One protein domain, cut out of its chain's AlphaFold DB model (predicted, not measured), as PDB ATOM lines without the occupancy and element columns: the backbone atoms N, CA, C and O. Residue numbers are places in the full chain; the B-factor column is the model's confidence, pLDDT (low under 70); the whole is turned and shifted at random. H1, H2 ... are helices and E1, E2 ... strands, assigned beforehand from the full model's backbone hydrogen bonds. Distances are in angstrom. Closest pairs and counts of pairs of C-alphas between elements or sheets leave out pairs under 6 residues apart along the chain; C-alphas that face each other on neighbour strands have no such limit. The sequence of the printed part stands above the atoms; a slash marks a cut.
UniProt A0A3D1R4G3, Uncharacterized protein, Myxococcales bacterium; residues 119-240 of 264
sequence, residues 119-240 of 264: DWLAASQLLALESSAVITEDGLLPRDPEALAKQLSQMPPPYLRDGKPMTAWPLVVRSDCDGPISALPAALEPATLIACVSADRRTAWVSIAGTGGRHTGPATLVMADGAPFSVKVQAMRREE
ATOM      1  N   ASP A 119     286.723 239.875 246.421       84.50
ATOM      2  CA  ASP A 119     285.900 239.118 247.365       84.50
ATOM      3  C   ASP A 119     286.327 239.347 248.830       84.50
ATOM      4  O   ASP A 119     285.475 239.543 249.692       84.50
ATOM      5  N   TRP A 120     287.632 239.395 249.117       84.12
ATOM      6  CA  TRP A 120     288.175 239.681 250.449       84.12
ATOM      7  C   TRP A 120     287.978 241.147 250.848       84.12
ATOM      8  O   TRP A 120     287.530 241.440 251.955       84.12
ATOM      9  N   LEU A 121     288.258 242.081 249.932       85.62
ATOM     10  CA  LEU A 121     287.992 243.505 250.167       85.62
ATOM     11  C   LEU A 121     286.498 243.747 250.409       85.62
ATOM     12  O   LEU A 121     286.127 244.460 251.339       85.62
ATOM     13  N   ALA A 122     285.638 243.104 249.626       87.19
ATOM     14  CA  ALA A 122     284.194 243.160 249.781       87.19
ATOM     15  C   ALA A 122     283.748 242.571 251.125       87.19
ATOM     16  O   ALA A 122     282.950 243.192 251.822       87.19
ATOM     17  N   ALA A 123     284.299 241.422 251.530       87.56
ATOM     18  CA  ALA A 123     284.033 240.834 252.840       87.56
ATOM     19  C   ALA A 123     284.438 241.781 253.982       87.56
ATOM     20  O   ALA A 123     283.680 241.954 254.931       87.56
ATOM     21  N   SER A 124     285.582 242.464 253.865       86.50
ATOM     22  CA  SER A 124     286.010 243.452 254.863       86.50
ATOM     23  C   SER A 124     285.083 244.674 254.939       86.50
ATOM     24  O   SER A 124     284.766 245.128 256.037       86.50
ATOM     25  N   GLN A 125     284.575 245.167 253.800       86.44
ATOM     26  CA  GLN A 125     283.553 246.222 253.779       86.44
ATOM     27  C   GLN A 125     282.251 245.756 254.435       86.44
ATOM     28  O   GLN A 125     281.592 246.533 255.119       86.44
ATOM     29  N   LEU A 126     281.890 244.489 254.246       87.25
ATOM     30  CA  LEU A 126     280.697 243.902 254.835       87.25
ATOM     31  C   LEU A 126     280.827 243.743 256.358       87.25
ATOM     32  O   LEU A 126     279.878 244.048 257.069       87.25
ATOM     33  N   LEU A 127     282.000 243.362 256.877       87.88
ATOM     34  CA  LEU A 127     282.273 243.347 258.326       87.88
ATOM     35  C   LEU A 127     282.075 244.723 258.968       87.88
ATOM     36  O   LEU A 127     281.547 244.816 260.074       87.88
ATOM     37  N   ALA A 128     282.436 245.802 258.269       83.06
ATOM     38  CA  ALA A 128     282.174 247.150 258.769       83.06
ATOM     39  C   ALA A 128     280.666 247.403 258.973       83.06
ATOM     40  O   ALA A 128     280.288 248.102 259.914       83.06
ATOM     41  N   LEU A 129     279.803 246.778 258.158       81.56
ATOM     42  CA  LEU A 129     278.349 246.885 258.294       81.56
ATOM     43  C   LEU A 129     277.783 246.114 259.488       81.56
ATOM     44  O   LEU A 129     276.740 246.497 260.007       81.56
ATOM     45  N   GLU A 130     278.453 245.057 259.952       83.12
ATOM     46  CA  GLU A 130     278.013 244.294 261.130       83.12
ATOM     47  C   GLU A 130     277.987 245.171 262.387       83.12
ATOM     48  O   GLU A 130     277.073 245.093 263.206       83.12
ATOM     49  N   SER A 131     278.981 246.053 262.506       69.00
ATOM     50  CA  SER A 131     279.078 247.008 263.611       69.00
ATOM     51  C   SER A 131     278.123 248.200 263.480       69.00
ATOM     52  O   SER A 131     277.874 248.900 264.461       69.00
ATOM     53  N   SER A 132     277.571 248.439 262.286       69.06
ATOM     54  CA  SER A 132     276.641 249.535 262.039       69.06
ATOM     55  C   SER A 132     275.203 249.063 262.219       69.06
ATOM     56  O   SER A 132     274.662 248.317 261.402       69.06
ATOM     57  N   ALA A 133     274.546 249.523 263.278       73.38
ATOM     58  CA  ALA A 133     273.101 249.396 263.350       73.38
ATOM     59  C   ALA A 133     272.439 250.333 262.339       73.38
ATOM     60  O   ALA A 133     272.835 251.490 262.174       73.38
ATOM     61  N   VAL A 134     271.397 249.838 261.679       80.44
ATOM     62  CA  VAL A 134     270.613 250.635 260.741       80.44
ATOM     63  C   VAL A 134     269.587 251.423 261.543       80.44
ATOM     64  O   VAL A 134     268.583 250.888 262.013       80.44
ATOM     65  N   ILE A 135     269.875 252.707 261.739       78.12
ATOM     66  CA  ILE A 135     269.029 253.590 262.539       78.12
ATOM     67  C   ILE A 135     267.810 253.987 261.710       78.12
ATOM     68  O   ILE A 135     267.935 254.589 260.641       78.12
ATOM     69  N   THR A 136     266.629 253.656 262.217       81.25
ATOM     70  CA  THR A 136     265.332 253.943 261.589       81.25
ATOM     71  C   THR A 136     264.380 254.532 262.624       81.25
ATOM     72  O   THR A 136     264.558 254.324 263.823       81.25
ATOM     73  N   GLU A 137     263.392 255.308 262.179       81.44
ATOM     74  CA  GLU A 137     262.431 255.955 263.088       81.44
ATOM     75  C   GLU A 137     261.543 254.932 263.809       81.44
ATOM     76  O   GLU A 137     261.218 255.092 264.981       81.44
ATOM     77  N   ASP A 138     261.184 253.845 263.130       82.62
ATOM     78  CA  ASP A 138     260.343 252.769 263.652       82.62
ATOM     79  C   ASP A 138     261.148 251.573 264.194       82.62
ATOM     80  O   ASP A 138     260.571 250.663 264.795       82.62
ATOM     81  N   GLY A 139     262.475 251.575 264.030       83.69
ATOM     82  CA  GLY A 139     263.344 250.460 264.416       83.69
ATOM     83  C   GLY A 139     263.163 249.229 263.530       83.69
ATOM     84  O   GLY A 139     263.413 248.112 263.988       83.69
ATOM     85  N   LEU A 140     262.694 249.412 262.291       87.44
ATOM     86  CA  LEU A 140     262.451 248.345 261.325       87.44
ATOM     87  C   LEU A 140     263.238 248.596 260.040       87.44
ATOM     88  O   LEU A 140     263.317 249.709 259.528       87.44
ATOM     89  N   LEU A 141     263.787 247.530 259.464       87.75
ATOM     90  CA  LEU A 141     264.469 247.606 258.179       87.75
ATOM     91  C   LEU A 141     263.474 247.947 257.054       87.75
ATOM     92  O   LEU A 141     262.377 247.361 256.991       87.75
ATOM     93  N   PRO A 142     263.849 248.847 256.122       84.31
ATOM     94  CA  PRO A 142     263.047 249.112 254.939       84.31
ATOM     95  C   PRO A 142     262.813 247.834 254.130       84.31
ATOM     96  O   PRO A 142     263.723 247.035 253.916       84.31
ATOM     97  N   ARG A 143     261.578 247.651 253.645       76.75
ATOM     98  CA  ARG A 143     261.271 246.610 252.645       76.75
ATOM     99  C   ARG A 143     261.692 247.022 251.240       76.75
ATOM    100  O   ARG A 143     261.911 246.159 250.398       76.75
ATOM    101  N   ASP A 144     261.756 248.327 250.999       83.62
ATOM    102  CA  ASP A 144     262.172 248.876 249.721       83.62
ATOM    103  C   ASP A 144     263.679 248.637 249.500       83.62
ATOM    104  O   ASP A 144     264.489 249.062 250.336       83.62
ATOM    105  N   PRO A 145     264.072 247.971 248.396       81.56
ATOM    106  CA  PRO A 145     265.471 247.724 248.078       81.56
ATOM    107  C   PRO A 145     266.306 248.995 247.967       81.56
ATOM    108  O   PRO A 145     267.457 248.992 248.389       81.56
ATOM    109  N   GLU A 146     265.762 250.090 247.436       83.81
ATOM    110  CA  GLU A 146     266.541 251.320 247.266       83.81
ATOM    111  C   GLU A 146     266.815 252.014 248.604       83.81
ATOM    112  O   GLU A 146     267.939 252.457 248.857       83.81
ATOM    113  N   ALA A 147     265.817 252.079 249.486       84.94
ATOM    114  CA  ALA A 147     265.978 252.608 250.837       84.94
ATOM    115  C   ALA A 147     266.994 251.796 251.655       84.94
ATOM    116  O   ALA A 147     267.881 252.381 252.284       84.94
ATOM    117  N   LEU A 148     266.913 250.461 251.601       83.12
ATOM    118  CA  LEU A 148     267.866 249.592 252.290       83.12
ATOM    119  C   LEU A 148     269.271 249.698 251.671       83.12
ATOM    120  O   LEU A 148     270.258 249.746 252.403       83.12
ATOM    121  N   ALA A 149     269.377 249.813 250.343       81.62
ATOM    122  CA  ALA A 149     270.654 250.020 249.662       81.62
ATOM    123  C   ALA A 149     271.345 251.291 250.152       81.62
ATOM    124  O   ALA A 149     272.500 251.223 250.552       81.62
ATOM    125  N   LYS A 150     270.637 252.423 250.235       82.00
ATOM    126  CA  LYS A 150     271.211 253.684 250.743       82.00
ATOM    127  C   LYS A 150     271.801 253.557 252.149       82.00
ATOM    128  O   LYS A 150     272.780 254.230 252.450       82.00
ATOM    129  N   GLN A 151     271.216 252.714 252.998       79.50
ATOM    130  CA  GLN A 151     271.694 252.494 254.363       79.50
ATOM    131  C   GLN A 151     272.887 251.530 254.418       79.50
ATOM    132  O   GLN A 151     273.815 251.763 255.191       79.50
ATOM    133  N   LEU A 152     272.880 250.479 253.590       76.00
ATOM    134  CA  LEU A 152     273.917 249.441 253.562       76.00
ATOM    135  C   LEU A 152     275.147 249.820 252.723       76.00
ATOM    136  O   LEU A 152     276.254 249.384 253.015       76.00
ATOM    137  N   SER A 153     274.994 250.611 251.663       68.06
ATOM    138  CA  SER A 153     276.065 250.899 250.705       68.06
ATOM    139  C   SER A 153     276.681 252.278 250.936       68.06
ATOM    140  O   SER A 153     276.575 253.167 250.092       68.06
ATOM    141  N   GLN A 154     277.338 252.462 252.083       73.00
ATOM    142  CA  GLN A 154     278.094 253.692 252.372       73.00
ATOM    143  C   GLN A 154     279.480 253.711 251.705       73.00
ATOM    144  O   GLN A 154     280.119 254.759 251.630       73.00
ATOM    145  N   MET A 155     279.942 252.561 251.200       78.62
ATOM    146  CA  MET A 155     281.239 252.407 250.539       78.62
ATOM    147  C   MET A 155     281.080 251.828 249.126       78.62
ATOM    148  O   MET A 155     280.255 250.929 248.926       78.62
ATOM    149  N   PRO A 156     281.866 252.309 248.143       86.25
ATOM    150  CA  PRO A 156     281.827 251.790 246.783       86.25
ATOM    151  C   PRO A 156     282.377 250.351 246.714       86.25
ATOM    152  O   PRO A 156     283.341 250.026 247.421       86.25
ATOM    153  N   PRO A 157     281.815 249.491 245.841       89.12
ATOM    154  CA  PRO A 157     282.302 248.129 245.659       89.12
ATOM    155  C   PRO A 157     283.739 248.106 245.125       89.12
ATOM    156  O   PRO A 157     284.057 248.879 244.217       89.12
ATOM    157  N   PRO A 158     284.594 247.168 245.571       89.38
ATOM    158  CA  PRO A 158     285.936 246.972 245.019       89.38
ATOM    159  C   PRO A 158     285.900 246.199 243.683       89.38
ATOM    160  O   PRO A 158     286.631 245.229 243.499       89.38
ATOM    161  N   TYR A 159     285.022 246.602 242.763       90.62
ATOM    162  CA  TYR A 159     284.800 245.964 241.465       90.62
ATOM    163  C   TYR A 159     284.749 247.003 240.349       90.62
ATOM    164  O   TYR A 159     284.379 248.165 240.557       90.62
ATOM    165  N   LEU A 160     285.054 246.555 239.135       91.12
ATOM    166  CA  LEU A 160     284.832 247.324 237.918       91.12
ATOM    167  C   LEU A 160     283.598 246.800 237.198       91.12
ATOM    168  O   LEU A 160     283.430 245.590 237.059       91.12
ATOM    169  N   ARG A 161     282.788 247.710 236.662       92.56
ATOM    170  CA  ARG A 161     281.746 247.408 235.684       92.56
ATOM    171  C   ARG A 161     282.097 248.071 234.362       92.56
ATOM    172  O   ARG A 161     282.342 249.276 234.327       92.56
ATOM    173  N   ASP A 162     282.162 247.285 233.296       90.50
ATOM    174  CA  ASP A 162     282.550 247.739 231.957       90.50
ATOM    175  C   ASP A 162     283.882 248.526 231.980       90.50
ATOM    176  O   ASP A 162     284.043 249.565 231.336       90.50
ATOM    177  N   GLY A 163     284.829 248.059 232.805       86.94
ATOM    178  CA  GLY A 163     286.145 248.676 233.011       86.94
ATOM    179  C   GLY A 163     286.167 249.939 233.884       86.94
ATOM    180  O   GLY A 163     287.230 250.544 234.028       86.94
ATOM    181  N   LYS A 164     285.040 250.356 234.475       89.88
ATOM    182  CA  LYS A 164     284.942 251.552 235.330       89.88
ATOM    183  C   LYS A 164     284.669 251.186 236.792       89.88
ATOM    184  O   LYS A 164     283.885 250.269 237.024       89.88
ATOM    185  N   PRO A 165     285.245 251.907 237.772       90.31
ATOM    186  CA  PRO A 165     284.929 251.696 239.183       90.31
ATOM    187  C   PRO A 165     283.430 251.822 239.447       90.31
ATOM    188  O   PRO A 165     282.785 252.767 238.984       90.31
ATOM    189  N   MET A 166     282.876 250.866 240.186       90.81
ATOM    190  CA  MET A 166     281.487 250.937 240.622       90.81
ATOM    191  C   MET A 166     281.334 251.983 241.731       90.81
ATOM    192  O   MET A 166     282.170 252.088 242.623       90.81
ATOM    193  N   THR A 167     280.251 252.758 241.687       89.56
ATOM    194  CA  THR A 167     279.970 253.805 242.685       89.56
ATOM    195  C   THR A 167     279.038 253.338 243.795       89.56
ATOM    196  O   THR A 167     279.042 253.914 244.877       89.56
ATOM    197  N   ALA A 168     278.245 252.300 243.535       88.94
ATOM    198  CA  ALA A 168     277.277 251.758 244.472       88.94
ATOM    199  C   ALA A 168     277.115 250.254 244.264       88.94
ATOM    200  O   ALA A 168     277.310 249.735 243.159       88.94
ATOM    201  N   TRP A 169     276.726 249.574 245.336       88.94
ATOM    202  CA  TRP A 169     276.359 248.170 245.300       88.94
ATOM    203  C   TRP A 169     274.949 248.009 244.711       88.94
ATOM    204  O   TRP A 169     274.000 248.581 245.247       88.94
ATOM    205  N   PRO A 170     274.766 247.216 243.642       91.31
ATOM    206  CA  PRO A 170     273.475 246.614 243.341       91.31
ATOM    207  C   PRO A 170     273.008 245.811 244.559       91.31
ATOM    208  O   PRO A 170     273.806 245.082 245.153       91.31
ATOM    209  N   LEU A 171     271.731 245.930 244.913       91.12
ATOM    210  CA  LEU A 171     271.143 245.221 246.044       91.12
ATOM    211  C   LEU A 171     269.948 244.388 245.586       91.12
ATOM    212  O   LEU A 171     269.052 244.885 244.906       91.12
ATOM    213  N   VAL A 172     269.916 243.132 246.019       91.88
ATOM    214  CA  VAL A 172     268.735 242.271 245.947       91.88
ATOM    215  C   VAL A 172     268.239 242.013 247.360       91.88
ATOM    216  O   VAL A 172     268.981 241.513 248.204       91.88
ATOM    217  N   VAL A 173     266.974 242.334 247.614       91.44
ATOM    218  CA  VAL A 173     266.339 242.115 248.917       91.44
ATOM    219  C   VAL A 173     265.404 240.920 248.840       91.44
ATOM    220  O   VAL A 173     264.592 240.799 247.924       91.44
ATOM    221  N   ARG A 174     265.518 240.031 249.822       91.81
ATOM    222  CA  ARG A 174     264.584 238.939 250.087       91.81
ATOM    223  C   ARG A 174     263.933 239.182 251.439       91.81
ATOM    224  O   ARG A 174     264.579 239.700 252.343       91.81
ATOM    225  N   SER A 175     262.667 238.825 251.567       91.50
ATOM    226  CA  SER A 175     261.906 238.983 252.807       91.50
ATOM    227  C   SER A 175     261.596 237.632 253.433       91.50
ATOM    228  O   SER A 175     261.744 236.599 252.780       91.50
ATOM    229  N   ASP A 176     261.156 237.684 254.688       91.62
ATOM    230  CA  ASP A 176     260.673 236.539 255.456       91.62
ATOM    231  C   ASP A 176     261.723 235.418 255.569       91.62
ATOM    232  O   ASP A 176     261.429 234.237 255.406       91.62
ATOM    233  N   CYS A 177     262.977 235.808 255.819       91.88
ATOM    234  CA  CYS A 177     264.096 234.886 255.988       91.88
ATOM    235  C   CYS A 177     264.320 234.487 257.453       91.88
ATOM    236  O   CYS A 177     264.314 235.343 258.336       91.88
ATOM    237  N   ASP A 178     264.661 233.220 257.689       91.38
ATOM    238  CA  ASP A 178     265.070 232.715 259.012       91.38
ATOM    239  C   ASP A 178     266.600 232.709 259.217       91.38
ATOM    240  O   ASP A 178     267.097 232.316 260.273       91.38
ATOM    241  N   GLY A 179     267.372 233.123 258.206       91.44
ATOM    242  CA  GLY A 179     268.831 233.071 258.233       91.44
ATOM    243  C   GLY A 179     269.505 233.629 256.973       91.44
ATOM    244  O   GLY A 179     268.827 234.153 256.080       91.44
ATOM    245  N   PRO A 180     270.845 233.514 256.883       91.50
ATOM    246  CA  PRO A 180     271.599 233.899 255.697       91.50
ATOM    247  C   PRO A 180     271.259 233.007 254.504       91.50
ATOM    248  O   PRO A 180     270.810 231.866 254.646       91.50
ATOM    249  N   ILE A 181     271.497 233.520 253.298       91.94
ATOM    250  CA  ILE A 181     271.280 232.734 252.085       91.94
ATOM    251  C   ILE A 181     272.354 231.650 251.939       91.94
ATOM    252  O   ILE A 181     273.540 231.888 252.148       91.94
ATOM    253  N   SER A 182     271.936 230.458 251.524       89.44
ATOM    254  CA  SER A 182     272.833 229.328 251.249       89.44
ATOM    255  C   SER A 182     273.188 229.181 249.767       89.44
ATOM    256  O   SER A 182     274.132 228.475 249.424       89.44
ATOM    257  N   ALA A 183     272.438 229.846 248.883       89.31
ATOM    258  CA  ALA A 183     272.632 229.804 247.440       89.31
ATOM    259  C   ALA A 183     272.242 231.138 246.790       89.31
ATOM    260  O   ALA A 183     271.348 231.842 247.272       89.31
ATOM    261  N   LEU A 184     272.902 231.468 245.674       90.56
ATOM    262  CA  LEU A 184     272.547 232.638 244.875       90.56
ATOM    263  C   LEU A 184     271.286 232.383 244.037       90.56
ATOM    264  O   LEU A 184     271.104 231.279 243.517       90.56
ATOM    265  N   PRO A 185     270.453 233.417 243.825       83.62
ATOM    266  CA  PRO A 185     269.470 233.424 242.752       83.62
ATOM    267  C   PRO A 185     270.120 233.172 241.385       83.62
ATOM    268  O   PRO A 185     271.251 233.592 241.129       83.62
ATOM    269  N   ALA A 186     269.382 232.520 240.484       77.56
ATOM    270  CA  ALA A 186     269.828 232.345 239.108       77.56
ATOM    271  C   ALA A 186     270.016 233.709 238.415       77.56
ATOM    272  O   ALA A 186     269.250 234.640 238.655       77.56
ATOM    273  N   ALA A 187     271.018 233.798 237.535       81.88
ATOM    274  CA  ALA A 187     271.337 234.990 236.742       81.88
ATOM    275  C   ALA A 187     271.734 236.251 237.539       81.88
ATOM    276  O   ALA A 187     271.681 237.357 237.001       81.88
ATOM    277  N   LEU A 188     272.166 236.102 238.794       90.81
ATOM    278  CA  LEU A 188     272.740 237.219 239.536       90.81
ATOM    279  C   LEU A 188     274.121 237.588 238.975       90.81
ATOM    280  O   LEU A 188     274.920 236.711 238.641       90.81
ATOM    281  N   GLU A 189     274.411 238.883 238.889       91.62
ATOM    282  CA  GLU A 189     275.732 239.362 238.487       91.62
ATOM    283  C   GLU A 189     276.693 239.417 239.683       91.62
ATOM    284  O   GLU A 189     276.253 239.684 240.810       91.62
ATOM    285  N   PRO A 190     278.008 239.222 239.461       92.50
ATOM    286  CA  PRO A 190     279.008 239.524 240.475       92.50
ATOM    287  C   PRO A 190     278.928 240.991 240.918       92.50
ATOM    288  O   PRO A 190     278.359 241.836 240.222       92.50
ATOM    289  N   ALA A 191     279.546 241.295 242.057       92.00
ATOM    290  CA  ALA A 191     279.496 242.602 242.704       92.00
ATOM    291  C   ALA A 191     278.079 243.020 243.134       92.00
ATOM    292  O   ALA A 191     277.747 244.199 243.071       92.00
ATOM    293  N   THR A 192     277.245 242.070 243.570       93.00
ATOM    294  CA  THR A 192     275.879 242.335 244.059       93.00
ATOM    295  C   THR A 192     275.769 241.986 245.539       93.00
ATOM    296  O   THR A 192     276.216 240.917 245.958       93.00
ATOM    297  N   LEU A 193     275.153 242.862 246.334       92.88
ATOM    298  CA  LEU A 193     274.753 242.552 247.704       92.88
ATOM    299  C   LEU A 193     273.406 241.834 247.703       92.88
ATOM    300  O   LEU A 193     272.501 242.173 246.938       92.88
ATOM    301  N   ILE A 194     273.257 240.865 248.599       93.06
ATOM    302  CA  ILE A 194     271.983 240.209 248.866       93.06
ATOM    303  C   ILE A 194     271.648 240.409 250.333       93.06
ATOM    304  O   ILE A 194     272.412 239.981 251.192       93.06
ATOM    305  N   ALA A 195     270.506 241.025 250.621       92.75
ATOM    306  CA  ALA A 195     269.986 241.164 251.975       92.75
ATOM    307  C   ALA A 195     268.781 240.238 252.166       92.75
ATOM    308  O   ALA A 195     267.765 240.384 251.487       92.75
ATOM    309  N   CYS A 196     268.885 239.288 253.091       93.75
ATOM    310  CA  CYS A 196     267.767 238.467 253.547       93.75
ATOM    311  C   CYS A 196     267.194 239.099 254.815       93.75
ATOM    312  O   CYS A 196     267.816 239.036 255.872       93.75
ATOM    313  N   VAL A 197     266.043 239.748 254.704       93.56
ATOM    314  CA  VAL A 197     265.365 240.434 255.806       93.56
ATOM    315  C   VAL A 197     264.443 239.447 256.513       93.56
ATOM    316  O   VAL A 197     263.658 238.744 255.877       93.56
ATOM    317  N   SER A 198     264.539 239.402 257.836       94.94
ATOM    318  CA  SER A 198     263.660 238.604 258.696       94.94
ATOM    319  C   SER A 198     262.198 239.058 258.631       94.94
ATOM    320  O   SER A 198     261.903 240.206 258.288       94.94
ATOM    321  N   ALA A 199     261.270 238.163 258.977       92.81
ATOM    322  CA  ALA A 199     259.831 238.447 258.935       92.81
ATOM    323  C   ALA A 199     259.421 239.630 259.839       92.81
ATOM    324  O   ALA A 199     258.561 240.435 259.474       92.81
ATOM    325  N   ASP A 200     260.075 239.782 260.995       91.88
ATOM    326  CA  ASP A 200     259.850 240.897 261.925       91.88
ATOM    327  C   ASP A 200     260.536 242.207 261.494       91.88
ATOM    328  O   ASP A 200     260.291 243.257 262.087       91.88
ATOM    329  N   ARG A 201     261.363 242.157 260.437       91.81
ATOM    330  CA  ARG A 201     262.171 243.255 259.886       91.81
ATOM    331  C   ARG A 201     263.165 243.878 260.860       91.81
ATOM    332  O   ARG A 201     263.689 244.951 260.574       91.81
ATOM    333  N   ARG A 202     263.465 243.236 261.985       91.19
ATOM    334  CA  ARG A 202     264.452 243.749 262.948       91.19
ATOM    335  C   ARG A 202     265.868 243.335 262.586       91.19
ATOM    336  O   ARG A 202     266.822 244.009 262.956       91.19
ATOM    337  N   THR A 203     266.003 242.236 261.852       92.06
ATOM    338  CA  THR A 203     267.286 241.658 261.446       92.06
ATOM    339  C   THR A 203     267.353 241.472 259.932       92.06
ATOM    340  O   THR A 203     266.366 241.085 259.303       92.06
ATOM    341  N   ALA A 204     268.535 241.658 259.349       93.50
ATOM    342  CA  ALA A 204     268.864 241.128 258.036       93.50
ATOM    343  C   ALA A 204     270.226 240.435 258.034       93.50
ATOM    344  O   ALA A 204     271.143 240.832 258.750       93.50
ATOM    345  N   TRP A 205     270.360 239.419 257.190       94.06
ATOM    346  CA  TRP A 205     271.643 238.818 256.846       94.06
ATOM    347  C   TRP A 205     272.063 239.324 255.479       94.06
ATOM    348  O   TRP A 205     271.328 239.153 254.503       94.06
ATOM    349  N   VAL A 206     273.226 239.957 255.412       93.69
ATOM    350  CA  VAL A 206     273.761 240.509 254.170       93.69
ATOM    351  C   VAL A 206     274.895 239.614 253.690       93.69
ATOM    352  O   VAL A 206     275.766 239.240 254.471       93.69
ATOM    353  N   SER A 207     274.872 239.258 252.411       94.00
ATOM    354  CA  SER A 207     275.868 238.423 251.733       94.00
ATOM    355  C   SER A 207     276.297 239.070 250.419       94.00
ATOM    356  O   SER A 207     275.634 239.979 249.916       94.00
ATOM    357  N   ILE A 208     277.395 238.584 249.838       93.00
ATOM    358  CA  ILE A 208     277.975 239.137 248.609       93.00
ATOM    359  C   ILE A 208     278.011 238.063 247.527       93.00
ATOM    360  O   ILE A 208     278.508 236.955 247.745       93.00
ATOM    361  N   ALA A 209     277.526 238.420 246.342       94.12
ATOM    362  CA  ALA A 209     277.811 237.713 245.107       94.12
ATOM    363  C   ALA A 209     279.157 238.196 244.554       94.12
ATOM    364  O   ALA A 209     279.236 239.253 243.926       94.12
ATOM    365  N   GLY A 210     280.212 237.436 244.829       92.38
ATOM    366  CA  GLY A 210     281.554 237.648 244.294       92.38
ATOM    367  C   GLY A 210     281.819 236.794 243.058       92.38
ATOM    368  O   GLY A 210     280.896 236.288 242.413       92.38
ATOM    369  N   THR A 211     283.093 236.607 242.738       89.31
ATOM    370  CA  THR A 211     283.563 235.792 241.598       89.31
ATOM    371  C   THR A 211     284.206 234.470 242.022       89.31
ATOM    372  O   THR A 211     284.590 233.666 241.160       89.31
ATOM    373  N   GLY A 212     284.324 234.227 243.330       84.69
ATOM    374  CA  GLY A 212     284.859 232.990 243.895       84.69
ATOM    375  C   GLY A 212     286.382 232.965 243.838       84.69
ATOM    376  O   GLY A 212     286.973 231.955 243.464       84.69
ATOM    377  N   GLY A 213     287.015 234.105 244.117       81.62
ATOM    378  CA  GLY A 213     288.466 234.299 244.073       81.62
ATOM    379  C   GLY A 213     289.055 234.497 242.671       81.62
ATOM    380  O   GLY A 213     290.264 234.672 242.547       81.62
ATOM    381  N   ARG A 214     288.234 234.486 241.615       86.19
ATOM    382  CA  ARG A 214     288.659 234.758 240.227       86.19
ATOM    383  C   ARG A 214     288.533 236.241 239.881       86.19
ATOM    384  O   ARG A 214     287.782 236.959 240.527       86.19
ATOM    385  N   HIS A 215     289.177 236.705 238.813       87.44
ATOM    386  CA  HIS A 215     288.997 238.086 238.337       87.44
ATOM    387  C   HIS A 215     287.697 238.288 237.555       87.44
ATOM    388  O   HIS A 215     287.124 239.377 237.574       87.44
ATOM    389  N   THR A 216     287.218 237.242 236.883       89.56
ATOM    390  CA  THR A 216     285.995 237.247 236.074       89.56
ATOM    391  C   THR A 216     285.232 235.931 236.248       89.56
ATOM    392  O   THR A 216     285.759 234.960 236.802       89.56
ATOM    393  N   GLY A 217     283.981 235.884 235.786       88.75
ATOM    394  CA  GLY A 217     283.194 234.652 235.727       88.75
ATOM    395  C   GLY A 217     281.787 234.783 236.314       88.75
ATOM    396  O   GLY A 217     281.318 235.897 236.558       88.75
ATOM    397  N   PRO A 218     281.089 233.648 236.506       90.81
ATOM    398  CA  PRO A 218     279.751 233.645 237.081       90.81
ATOM    399  C   PRO A 218     279.782 234.080 238.547       90.81
ATOM    400  O   PRO A 218     280.766 233.842 239.253       90.81
ATOM    401  N   ALA A 219     278.676 234.668 238.998       93.38
ATOM    402  CA  ALA A 219     278.499 235.031 240.392       93.38
ATOM    403  C   ALA A 219     278.509 233.792 241.292       93.38
ATOM    404  O   ALA A 219     277.856 232.784 241.008       93.38
ATOM    405  N   THR A 220     279.218 233.892 242.408       92.69
ATOM    406  CA  THR A 220     279.267 232.875 243.462       92.69
ATOM    407  C   THR A 220     279.200 233.555 244.820       92.69
ATOM    408  O   THR A 220     279.671 234.682 244.962       92.69
ATOM    409  N   LEU A 221     278.630 232.889 245.827       92.19
ATOM    410  CA  LEU A 221     278.697 233.413 247.191       92.19
ATOM    411  C   LEU A 221     280.158 233.536 247.614       92.19
ATOM    412  O   LEU A 221     280.945 232.612 247.404       92.19
ATOM    413  N   VAL A 222     280.508 234.677 248.201       90.69
ATOM    414  CA  VAL A 222     281.780 234.803 248.916       90.69
ATOM    415  C   VAL A 222     281.751 233.818 250.081       90.69
ATOM    416  O   VAL A 222     280.751 233.725 250.791       90.69
ATOM    417  N   MET A 223     282.832 233.062 250.252       88.50
ATOM    418  CA  MET A 223     282.940 232.008 251.260       88.50
ATOM    419  C   MET A 223     283.969 232.399 252.322       88.50
ATOM    420  O   MET A 223     285.002 232.979 251.993       88.50
ATOM    421  N   ALA A 224     283.715 232.025 253.572       84.88
ATOM    422  CA  ALA A 224     284.660 232.088 254.683       84.88
ATOM    423  C   ALA A 224     284.588 230.768 255.461       84.88
ATOM    424  O   ALA A 224     283.497 230.272 255.734       84.88
ATOM    425  N   ASP A 225     285.741 230.161 255.753       84.19
ATOM    426  CA  ASP A 225     285.847 228.896 256.503       84.19
ATOM    427  C   ASP A 225     284.939 227.760 255.987       84.19
ATOM    428  O   ASP A 225     284.425 226.936 256.740       84.19
ATOM    429  N   GLY A 226     284.731 227.707 254.666       82.81
ATOM    430  CA  GLY A 226     283.911 226.682 254.011       82.81
ATOM    431  C   GLY A 226     282.397 226.931 254.038       82.81
ATOM    432  O   GLY A 226     281.653 226.110 253.504       82.81
ATOM    433  N   ALA A 227     281.932 228.060 254.579       85.75
ATOM    434  CA  ALA A 227     280.527 228.468 254.584       85.75
ATOM    435  C   ALA A 227     280.314 229.804 253.842       85.75
ATOM    436  O   ALA A 227     281.258 230.588 253.714       85.75
ATOM    437  N   PRO A 228     279.098 230.092 253.335       89.19
ATOM    438  CA  PRO A 228     278.778 231.406 252.789       89.19
ATOM    439  C   PRO A 228     279.031 232.506 253.814       89.19
ATOM    440  O   PRO A 228     278.500 232.479 254.923       89.19
ATOM    441  N   PHE A 229     279.838 233.484 253.426       91.19
ATOM    442  CA  PHE A 229     280.137 234.630 254.260       91.19
ATOM    443  C   PHE A 229     278.934 235.579 254.293       91.19
ATOM    444  O   PHE A 229     278.409 236.003 253.256       91.19
ATOM    445  N   SER A 230     278.493 235.918 255.500       92.94
ATOM    446  CA  SER A 230     277.389 236.844 255.724       92.94
ATOM    447  C   SER A 230     277.570 237.586 257.035       92.94
ATOM    448  O   SER A 230     278.065 236.997 257.993       92.94
ATOM    449  N   VAL A 231     277.087 238.822 257.098       93.31
ATOM    450  CA  VAL A 231     277.009 239.592 258.345       93.31
ATOM    451  C   VAL A 231     275.565 239.799 258.759       93.31
ATOM    452  O   VAL A 231     274.664 239.860 257.915       93.31
ATOM    453  N   LYS A 232     275.344 239.938 260.064       92.81
ATOM    454  CA  LYS A 232     274.036 240.260 260.626       92.81
ATOM    455  C   LYS A 232     273.936 241.766 260.855       92.81
ATOM    456  O   LYS A 232     274.733 242.335 261.587       92.81
ATOM    457  N   VAL A 233     272.916 242.387 260.279       91.19
ATOM    458  CA  VAL A 233     272.587 243.802 260.470       91.19
ATOM    459  C   VAL A 233     271.286 243.896 261.255       91.19
ATOM    460  O   VAL A 233     270.335 243.158 260.984       91.19
ATOM    461  N   GLN A 234     271.242 244.790 262.238       90.19
ATOM    462  CA  GLN A 234     270.069 245.002 263.083       90.19
ATOM    463  C   GLN A 234     269.545 246.424 262.908       90.19
ATOM    464  O   GLN A 234     270.327 247.376 262.840       90.19
ATOM    465  N   ALA A 235     268.223 246.560 262.837       87.25
ATOM    466  CA  ALA A 235     267.584 247.860 262.940       87.25
ATOM    467  C   ALA A 235     267.513 248.282 264.409       87.25
ATOM    468  O   ALA A 235     267.141 247.489 265.275       87.25
ATOM    469  N   MET A 236     267.854 249.540 264.677       83.12
ATOM    470  CA  MET A 236     267.682 250.164 265.987       83.12
ATOM    471  C   MET A 236     266.865 251.441 265.846       83.12
ATOM    472  O   MET A 236     266.985 252.157 264.845       83.12
ATOM    473  N   ARG A 237     266.041 251.738 266.855       81.12
ATOM    474  CA  ARG A 237     265.398 253.049 266.953       81.12
ATOM    475  C   ARG A 237     266.413 254.112 267.330       81.12
ATOM    476  O   ARG A 237     267.357 253.838 268.070       81.12
ATOM    477  N   ARG A 238     266.192 255.342 266.864       74.50
ATOM    478  CA  ARG A 238     267.059 256.480 267.203       74.50
ATOM    479  C   ARG A 238     267.106 256.732 268.715       74.50
ATOM    480  O   ARG A 238     268.153 257.098 269.234       74.50
ATOM    481  N   GLU A 239     266.004 256.491 269.413       70.62
ATOM    482  CA  GLU A 239     265.866 256.660 270.864       70.62
ATOM    483  C   GLU A 239     266.559 255.549 271.668       70.62
ATOM    484  O   GLU A 239     266.823 255.720 272.853       70.62
ATOM    485  N   GLU A 240     266.853 254.415 271.030       66.44
ATOM    486  CA  GLU A 240     267.534 253.265 271.634       66.44
ATOM    487  C   GLU A 240     269.052 253.301 271.388       66.44
ATOM    488  O   GLU A 240     269.752 252.359 271.766       66.44
TER     489      GLU A 240
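AT A GLANCE: This is residues 119 to 240 of the 264 residues of an uncharacterized protein of Myxococcales bacterium (UniProt A0A3D1R4G3). The model is one five-stranded sheet, E1 to E5, curled like part of a barrel, with both helices packed on the same face: H1 runs along E4 and E5, and H2 sits where the sheet curls round it. The length runs from the loop at Gly 217, beyond one end of E4, to the last printed residues at Glu 239, beyond the far end of E5. The printed part has 122 residues, with two named helices and five named strands in the order H1 E1 H2 E2 E3 E4 E5; the mixed sheet has the order E1 E5 E4 E3 E2. The class is mixed, helices and strands, but under half of the residues are in named elements, 49 of 122, and three long stretches have no named element. The whole is compact, with a radius of gyration of the C-alphas of 13.9 A, yet elongated in outline, spanning 44 by 28 by 24 A.

HOW THE PARTS SIT: H1, residues 119 to 130, is on the sheet at a height of 8.2 A. It lies over E4, residues 203 to 210, and only just over E5, residues 230 to 237, on which 3 of its C-alphas fall. On the local plane it stands at 6 degrees to E4 and runs along the strands. The closest C-alphas of H1 and E5 are those of Glu 130 and Val 233, 5.5 A apart. E1, residues 134 to 136, is an edge strand parallel to E5, with N 134 and O 234 at 2.9 A, within hydrogen-bond range. H2, residues 145 to 152, is on the sheet on the same face as H1. H1 and H2 are close but not clearly touching, about perpendicular at 86 degrees, with the C-alphas of Leu 129 and Leu 152 closest at 7.0 A. E2, residues 171 to 174, is the other edge strand; its closest C-alpha to H2 is that of Val 173, 5.7 A from that of Pro 145. E2 is parallel to E3, residues 192 to 197, at 27 degrees, with N 174 and O 195 at 2.8 A. H2 and E3 are near each other, with 8 pairs of C-alphas within 10 A. E3, E4 and E5 form a meander, each strand the antiparallel neighbour of the one before. The hairpin of E3 and E4 has N 207 and O 194 at 2.8 A; the hairpin of E4 and E5 has N 233 and O 204 at 2.8 A. The pairing of E5 is staggered: residues 230 to 234 pair with E4 and 235 to 237 with E1. E1 and E2 are apart. In H2 every O i to N i+4 pair is within hydrogen-bond range, and in H1 7 of 8 are.

IN THESE COORDINATES: H1 begins with C-alpha 119 at (285.900, 239.118, 247.365) and is 16.7 A long from first to last C-alpha. E1 measures 6.3 A, H2 10.2 A, E2 9.9 A and E3 15.9 A. E4 is 22.7 A long, from C-alpha 203 at (267.286, 241.658, 261.446). E5 is 23.1 A long and ends with C-alpha 237 at (265.398, 253.049, 266.953).

THE WHOLE: The two C-alphas farthest apart are those of Gly 217 and Glu 239, at 44.9 A. The strands' lines turn by 71 degrees from edge to edge of the strongly twisted sheet. The links H2 to E2, E2 to E3 and E4 to E5 are long. The printed part has no cut. The mean pLDDT of the printed part is 87.0; residues 131 to 132, 153 and 240 are under 70.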